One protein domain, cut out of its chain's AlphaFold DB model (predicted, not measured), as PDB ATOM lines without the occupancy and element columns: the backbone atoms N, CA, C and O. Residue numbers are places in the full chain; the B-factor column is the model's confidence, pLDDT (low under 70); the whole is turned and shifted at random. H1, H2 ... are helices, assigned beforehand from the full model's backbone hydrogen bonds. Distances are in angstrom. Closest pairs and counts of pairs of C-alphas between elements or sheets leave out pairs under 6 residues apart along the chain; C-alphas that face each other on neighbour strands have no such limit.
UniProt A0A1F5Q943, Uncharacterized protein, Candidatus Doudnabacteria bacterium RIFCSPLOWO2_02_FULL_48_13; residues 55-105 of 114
ATOM      1  N   ALA A  55     335.535 309.049 263.676       89.38
ATOM      2  CA  ALA A  55     334.943 308.095 264.623       89.38
ATOM      3  C   ALA A  55     333.624 308.544 265.304       89.38
ATOM      4  O   ALA A  55     332.738 307.698 265.469       89.38
ATOM      5  N   PRO A  56     333.429 309.827 265.683       91.38
ATOM      6  CA  PRO A  56     332.163 310.279 266.258       91.38
ATOM      7  C   PRO A  56     330.976 310.149 265.301       91.38
ATOM      8  O   PRO A  56     329.884 309.794 265.733       91.38
ATOM      9  N   ASP A  57     331.176 310.401 264.008       90.69
ATOM     10  CA  ASP A  57     330.099 310.342 263.019       90.69
ATOM     11  C   ASP A  57     329.850 308.909 262.551       90.69
ATOM     12  O   ASP A  57     328.698 308.519 262.388       90.69
ATOM     13  N   VAL A  58     330.895 308.076 262.494       90.44
ATOM     14  CA  VAL A  58     330.745 306.617 262.336       90.44
ATOM     15  C   VAL A  58     329.899 306.029 263.470       90.44
ATOM     16  O   VAL A  58     329.049 305.179 263.230       90.44
ATOM     17  N   THR A  59     330.085 306.506 264.705       92.88
ATOM     18  CA  THR A  59     329.286 306.045 265.854       92.88
ATOM     19  C   THR A  59     327.806 306.395 265.685       92.88
ATOM     20  O   THR A  59     326.958 305.531 265.888       92.88
ATOM     21  N   LYS A  60     327.493 307.626 265.256       92.25
ATOM     22  CA  LYS A  60     326.107 308.050 264.984       92.25
ATOM     23  C   LYS A  60     325.477 307.255 263.847       92.25
ATOM     24  O   LYS A  60     324.317 306.884 263.947       92.25
ATOM     25  N   ILE A  61     326.239 306.976 262.789       90.38
ATOM     26  CA  ILE A  61     325.762 306.171 261.659       90.38
ATOM     27  C   ILE A  61     325.457 304.742 262.106       90.38
ATOM     28  O   ILE A  61     324.386 304.233 261.804       90.38
ATOM     29  N   ASN A  62     326.344 304.111 262.875       90.44
ATOM     30  CA  ASN A  62     326.091 302.764 263.390       90.44
ATOM     31  C   ASN A  62     324.862 302.715 264.305       90.44
ATOM     32  O   ASN A  62     324.120 301.738 264.273       90.44
ATOM     33  N   GLN A  63     324.642 303.761 265.104       93.00
ATOM     34  CA  GLN A  63     323.439 303.872 265.921       93.00
ATOM     35  C   GLN A  63     322.185 304.011 265.049       93.00
ATOM     36  O   GLN A  63     321.244 303.249 265.234       93.00
ATOM     37  N   ALA A  64     322.206 304.906 264.058       91.38
ATOM     38  CA  ALA A  64     321.112 305.077 263.103       91.38
ATOM     39  C   ALA A  64     320.770 303.770 262.367       91.38
ATOM     40  O   ALA A  64     319.605 303.416 262.267       91.38
ATOM     41  N   LEU A  65     321.772 303.008 261.919       90.06
ATOM     42  CA  LEU A  65     321.553 301.704 261.281       90.06
ATOM     43  C   LEU A  65     320.934 300.682 262.245       90.06
ATOM     44  O   LEU A  65     319.999 299.984 261.875       90.06
ATOM     45  N   SER A  66     321.421 300.619 263.488       88.75
ATOM     46  CA  SER A  66     320.897 299.700 264.509       88.75
ATOM     47  C   SER A  66     319.464 300.017 264.940       88.75
ATOM     48  O   SER A  66     318.777 299.124 265.434       88.75
ATOM     49  N   GLU A  67     319.054 301.278 264.843       90.25
ATOM     50  CA  GLU A  67     317.705 301.746 265.173       90.25
ATOM     51  C   GLU A  67     316.798 301.800 263.931       90.25
ATOM     52  O   GLU A  67     315.638 302.182 264.050       90.25
ATOM     53  N   GLU A  68     317.321 301.427 262.754       85.75
ATOM     54  CA  GLU A  68     316.672 301.589 261.444       85.75
ATOM     55  C   GLU A  68     316.214 303.040 261.172       85.75
ATOM     56  O   GLU A  68     315.293 303.295 260.399       85.75
ATOM     57  N   ASP A  69     316.885 304.021 261.786       89.25
ATOM     58  CA  ASP A  69     316.623 305.451 261.626       89.25
ATOM     59  C   ASP A  69     317.417 306.008 260.431       89.25
ATOM     60  O   ASP A  69     318.460 306.664 260.559       89.25
ATOM     61  N   TYR A  70     316.919 305.731 259.225       85.69
ATOM     62  CA  TYR A  70     317.538 306.202 257.981       85.69
ATOM     63  C   TYR A  70     317.507 307.731 257.836       85.69
ATOM     64  O   TYR A  70     318.355 308.314 257.150       85.69
ATOM     65  N   ARG A  71     316.608 308.408 258.555       87.19
ATOM     66  CA  ARG A  71     316.580 309.866 258.638       87.19
ATOM     67  C   ARG A  71     317.785 310.406 259.401       87.19
ATOM     68  O   ARG A  71     318.422 311.368 258.960       87.19
ATOM     69  N   ALA A  72     318.120 309.803 260.542       88.56
ATOM     70  CA  ALA A  72     319.314 310.150 261.308       88.56
ATOM     71  C   ALA A  72     320.594 309.877 260.505       88.56
ATOM     72  O   ALA A  72     321.515 310.701 260.527       88.56
ATOM     73  N   LEU A  73     320.629 308.781 259.736       87.38
ATOM     74  CA  LEU A  73     321.704 308.491 258.783       87.38
ATOM     75  C   LEU A  73     321.882 309.633 257.765       87.38
ATOM     76  O   LEU A  73     322.996 310.148 257.612       87.38
ATOM     77  N   ASP A  74     320.803 310.086 257.117       86.69
ATOM     78  CA  ASP A  74     320.867 311.175 256.132       86.69
ATOM     79  C   ASP A  74     321.305 312.509 256.766       86.69
ATOM     80  O   ASP A  74     322.117 313.243 256.197       86.69
ATOM     81  N   VAL A  75     320.857 312.809 257.992       89.00
ATOM     82  CA  VAL A  75     321.290 314.005 258.741       89.00
ATOM     83  C   VAL A  75     322.803 314.026 258.964       89.00
ATOM     84  O   VAL A  75     323.425 315.082 258.821       89.00
ATOM     85  N   VAL A  76     323.416 312.886 259.292       88.38
ATOM     86  CA  VAL A  76     324.876 312.812 259.453       88.38
ATOM     87  C   VAL A  76     325.570 312.991 258.101       88.38
ATOM     88  O   VAL A  76     326.490 313.806 257.991       88.38
ATOM     89  N   LEU A  77     325.098 312.294 257.063       86.75
ATOM     90  CA  LEU A  77     325.697 312.292 255.723       86.75
ATOM     91  C   LEU A  77     325.527 313.607 254.955       86.75
ATOM     92  O   LEU A  77     326.343 313.902 254.082       86.75
ATOM     93  N   LYS A  78     324.558 314.456 255.317       86.81
ATOM     94  CA  LYS A  78     324.440 315.834 254.801       86.81
ATOM     95  C   LYS A  78     325.698 316.674 255.029       86.81
ATOM     96  O   LYS A  78     325.967 317.580 254.243       86.81
ATOM     97  N   ASN A  79     326.496 316.362 256.051       86.75
ATOM     98  CA  ASN A  79     327.778 317.035 256.298       86.75
ATOM     99  C   ASN A  79     328.913 316.523 255.388       86.75
ATOM    100  O   ASN A  79     330.004 317.092 255.385       86.75
ATOM    101  N   TYR A  80     328.661 315.464 254.613       86.12
ATOM    102  CA  TYR A  80     329.642 314.737 253.812       86.12
ATOM    103  C   TYR A  80     329.114 314.400 252.402       86.12
ATOM    104  O   TYR A  80     329.077 313.228 252.013       86.12
ATOM    105  N   PRO A  81     328.713 315.402 251.599       82.88
ATOM    106  CA  PRO A  81     328.052 315.176 250.310       82.88
ATOM    107  C   PRO A  81     328.881 314.330 249.329       82.88
ATOM    108  O   PRO A  81     328.319 313.529 248.590       82.88
ATOM    109  N   GLN A  82     330.213 314.438 249.364       81.75
ATOM    110  CA  GLN A  82     331.118 313.639 248.530       81.75
ATOM    111  C   GLN A  82     331.105 312.138 248.859       81.75
ATOM    112  O   GLN A  82     331.404 311.319 247.994       81.75
ATOM    113  N   TYR A  83     330.780 311.774 250.102       81.19
ATOM    114  CA  TYR A  83     330.667 310.378 250.525       81.19
ATOM    115  C   TYR A  83     329.234 309.872 250.385       81.19
ATOM    116  O   TYR A  83     329.047 308.678 250.178       81.19
ATOM    117  N   LYS A  84     328.239 310.769 250.417       81.75
ATOM    118  CA  LYS A  84     326.839 310.427 250.148       81.75
ATOM    119  C   LYS A  84     326.657 309.829 248.746       81.75
ATOM    120  O   LYS A  84     326.094 308.752 248.634       81.75
ATOM    121  N   GLU A  85     327.207 310.448 247.700       81.31
ATOM    122  CA  GLU A  85     327.090 309.926 246.323       81.31
ATOM    123  C   GLU A  85     327.796 308.567 246.136       81.31
ATOM    124  O   GLU A  85     327.284 307.663 245.471       81.31
ATOM    125  N   GLN A  86     328.963 308.387 246.763       81.31
ATOM    126  CA  GLN A  86     329.676 307.105 246.745       81.31
ATOM    127  C   GLN A  86     328.896 306.017 247.484       81.31
ATOM    128  O   GLN A  86     328.818 304.887 247.007       81.31
ATOM    129  N   LEU A  87     328.306 306.365 248.628       81.62
ATOM    130  CA  LEU A  87     327.468 305.467 249.404       81.62
ATOM    131  C   LEU A  87     326.224 305.062 248.611       81.62
ATOM    132  O   LEU A  87     325.935 303.876 248.511       81.62
ATOM    133  N   GLU A  88     325.543 306.023 247.989       84.31
ATOM    134  CA  GLU A  88     324.391 305.778 247.120       84.31
ATOM    135  C   GLU A  88     324.745 304.844 245.963       84.31
ATOM    136  O   GLU A  88     324.004 303.903 245.708       84.31
ATOM    137  N   THR A  89     325.881 305.060 245.295       85.25
ATOM    138  CA  THR A  89     326.345 304.181 244.208       85.25
ATOM    139  C   THR A  89     326.610 302.767 244.720       85.25
ATOM    140  O   THR A  89     326.279 301.780 244.065       85.25
ATOM    141  N   LYS A  90     327.211 302.650 245.907       83.75
ATOM    142  CA  LYS A  90     327.576 301.350 246.463       83.75
ATOM    143  C   LYS A  90     326.370 300.564 246.955       83.75
ATOM    144  O   LYS A  90     326.327 299.353 246.773       83.75
ATOM    145  N   ILE A  91     325.392 301.258 247.522       82.81
ATOM    146  CA  ILE A  91     324.088 300.690 247.850       82.81
ATOM    147  C   ILE A  91     323.447 300.104 246.586       82.81
ATOM    148  O   ILE A  91     322.974 298.976 246.644       82.81
ATOM    149  N   ASP A  92     323.507 300.791 245.443       85.38
ATOM    150  CA  ASP A  92     322.901 300.304 244.190       85.38
ATOM    151  C   ASP A  92     323.584 299.036 243.678       85.38
ATOM    152  O   ASP A  92     322.920 298.082 243.266       85.38
ATOM    153  N   GLU A  93     324.918 299.006 243.727       86.56
ATOM    154  CA  GLU A  93     325.708 297.827 243.365       86.56
ATOM    155  C   GLU A  93     325.365 296.622 244.248       86.56
ATOM    156  O   GLU A  93     325.188 295.511 243.743       86.56
ATOM    157  N   GLU A  94     325.283 296.822 245.563       83.25
ATOM    158  CA  GLU A  94     324.980 295.748 246.507       83.25
ATOM    159  C   GLU A  94     323.519 295.313 246.406       83.25
ATOM    160  O   GLU A  94     323.235 294.118 246.402       83.25
ATOM    161  N   PHE A  95     322.593 296.247 246.204       82.00
ATOM    162  CA  PHE A  95     321.187 295.947 245.972       82.00
ATOM    163  C   PHE A  95     320.975 295.087 244.721       82.00
ATOM    164  O   PHE A  95     320.251 294.091 244.760       82.00
ATOM    165  N   ALA A  96     321.659 295.412 243.620       84.19
ATOM    166  CA  ALA A  96     321.608 294.611 242.401       84.19
ATOM    167  C   ALA A  96     322.122 293.176 242.631       84.19
ATOM    168  O   ALA A  96     321.510 292.219 242.149       84.19
ATOM    169  N   LYS A  97     323.202 293.009 243.408       82.50
ATOM    170  CA  LYS A  97     323.713 291.681 243.793       82.50
ATOM    171  C   LYS A  97     322.715 290.919 244.658       82.50
ATOM    172  O   LYS A  97     322.496 289.737 244.425       82.50
ATOM    173  N   LEU A  98     322.081 291.591 245.618       74.62
ATOM    174  CA  LEU A  98     321.094 290.981 246.511       74.62
ATOM    175  C   LEU A  98     319.861 290.497 245.738       74.62
ATOM    176  O   LEU A  98     319.413 289.368 245.941       74.62
ATOM    177  N   LYS A  99     319.365 291.294 244.783       78.81
ATOM    178  CA  LYS A  99     318.311 290.865 243.852       78.81
ATOM    179  C   LYS A  99     318.713 289.634 243.047       78.81
ATOM    180  O   LYS A  99     317.914 288.711 242.886       78.81
ATOM    181  N   GLN A 100     319.956 289.595 242.572       82.06
ATOM    182  CA  GLN A 100     320.478 288.425 241.877       82.06
ATOM    183  C   GLN A 100     320.490 287.191 242.793       82.06
ATOM    184  O   GLN A 100     320.004 286.141 242.381       82.06
ATOM    185  N   THR A 101     320.946 287.319 244.044       76.94
ATOM    186  CA  THR A 101     320.922 286.226 245.029       76.94
ATOM    187  C   THR A 101     319.505 285.703 245.269       76.94
ATOM    188  O   THR A 101     319.290 284.495 245.237       76.94
ATOM    189  N   ILE A 102     318.511 286.583 245.431       73.00
ATOM    190  CA  ILE A 102     317.107 286.168 245.590       73.00
ATOM    191  C   ILE A 102     316.621 285.409 244.347       73.00
ATOM    192  O   ILE A 102     315.999 284.355 244.474       73.00
ATOM    193  N   SER A 103     316.932 285.900 243.146       77.25
ATOM    194  CA  SER A 103     316.561 285.231 241.894       77.25
ATOM    195  C   SER A 103     317.223 283.854 241.735       77.25
ATOM    196  O   SER A 103     316.605 282.924 241.206       77.25
ATOM    197  N   GLU A 104     318.474 283.702 242.172       77.44
ATOM    198  CA  GLU A 104     319.206 282.431 242.156       77.44
ATOM    199  C   GLU A 104     318.604 281.432 243.154       77.44
ATOM    200  O   GLU A 104     318.313 280.293 242.781       77.44
ATOM    201  N   GLU A 105     318.312 281.866 244.383       71.19
ATOM    202  CA  GLU A 105     317.658 281.042 245.409       71.19
ATOM    203  C   GLU A 105     316.250 280.597 244.977       71.19
ATOM    204  O   GLU A 105     315.886 279.427 245.119       71.19
TER     205      GLU A 105
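Overview. This is residues 55 to 105 of the 114 residues of an uncharacterized protein of Candidatus Doudnabacteria bacterium RIFCSPLOWO2_02_FULL_48_13 (UniProt A0A1F5Q943). A small helical hairpin, H1 and H2, forms a head, and the long helix H3 leaves it as an arm, its residues 88 to 105 sticking out free. The printed part has 51 residues with three named helices, H1, H2 and H3, and no named strand: all helix. It is loose, with a radius of gyration of the C-alphas of 13.2 A, and elongated, spanning 39 by 24 by 18 A.

Arrangement. H1, residues 55 to 66, and H2, residues 70 to 77, touch as a helical hairpin, a shallow tilt of 14 degrees, opposite ways; their closest C-alphas, of Ile 61 and Leu 73, are 5.5 A apart. H3, residues 81 to 105, is close to H2 but not clearly touching, the closest C-alphas, of Leu 77 and Lys 84, being 6.0 A apart. Their lines stand at a steep tilt of 40 degrees, opposite ways. H1 and H3 are apart. Every O i to N i+4 pair is within hydrogen-bond range in H1 and H2, and 20 of 21 in H3.

Along the chain. H1 begins at C-alpha 55 (334.943, 308.095, 264.623) and is 16.4 A long; H2 is 10.4 A. H3, 36.0 A, ends at C-alpha 105 (317.658, 281.042, 245.409).

Size, cuts and confidence. The C-alphas farthest apart, of Pro 56 and Glu 104, are 39.0 A apart. Both links are tight, the printed part has no cut, and no printed residue is under 70 in pLDDT.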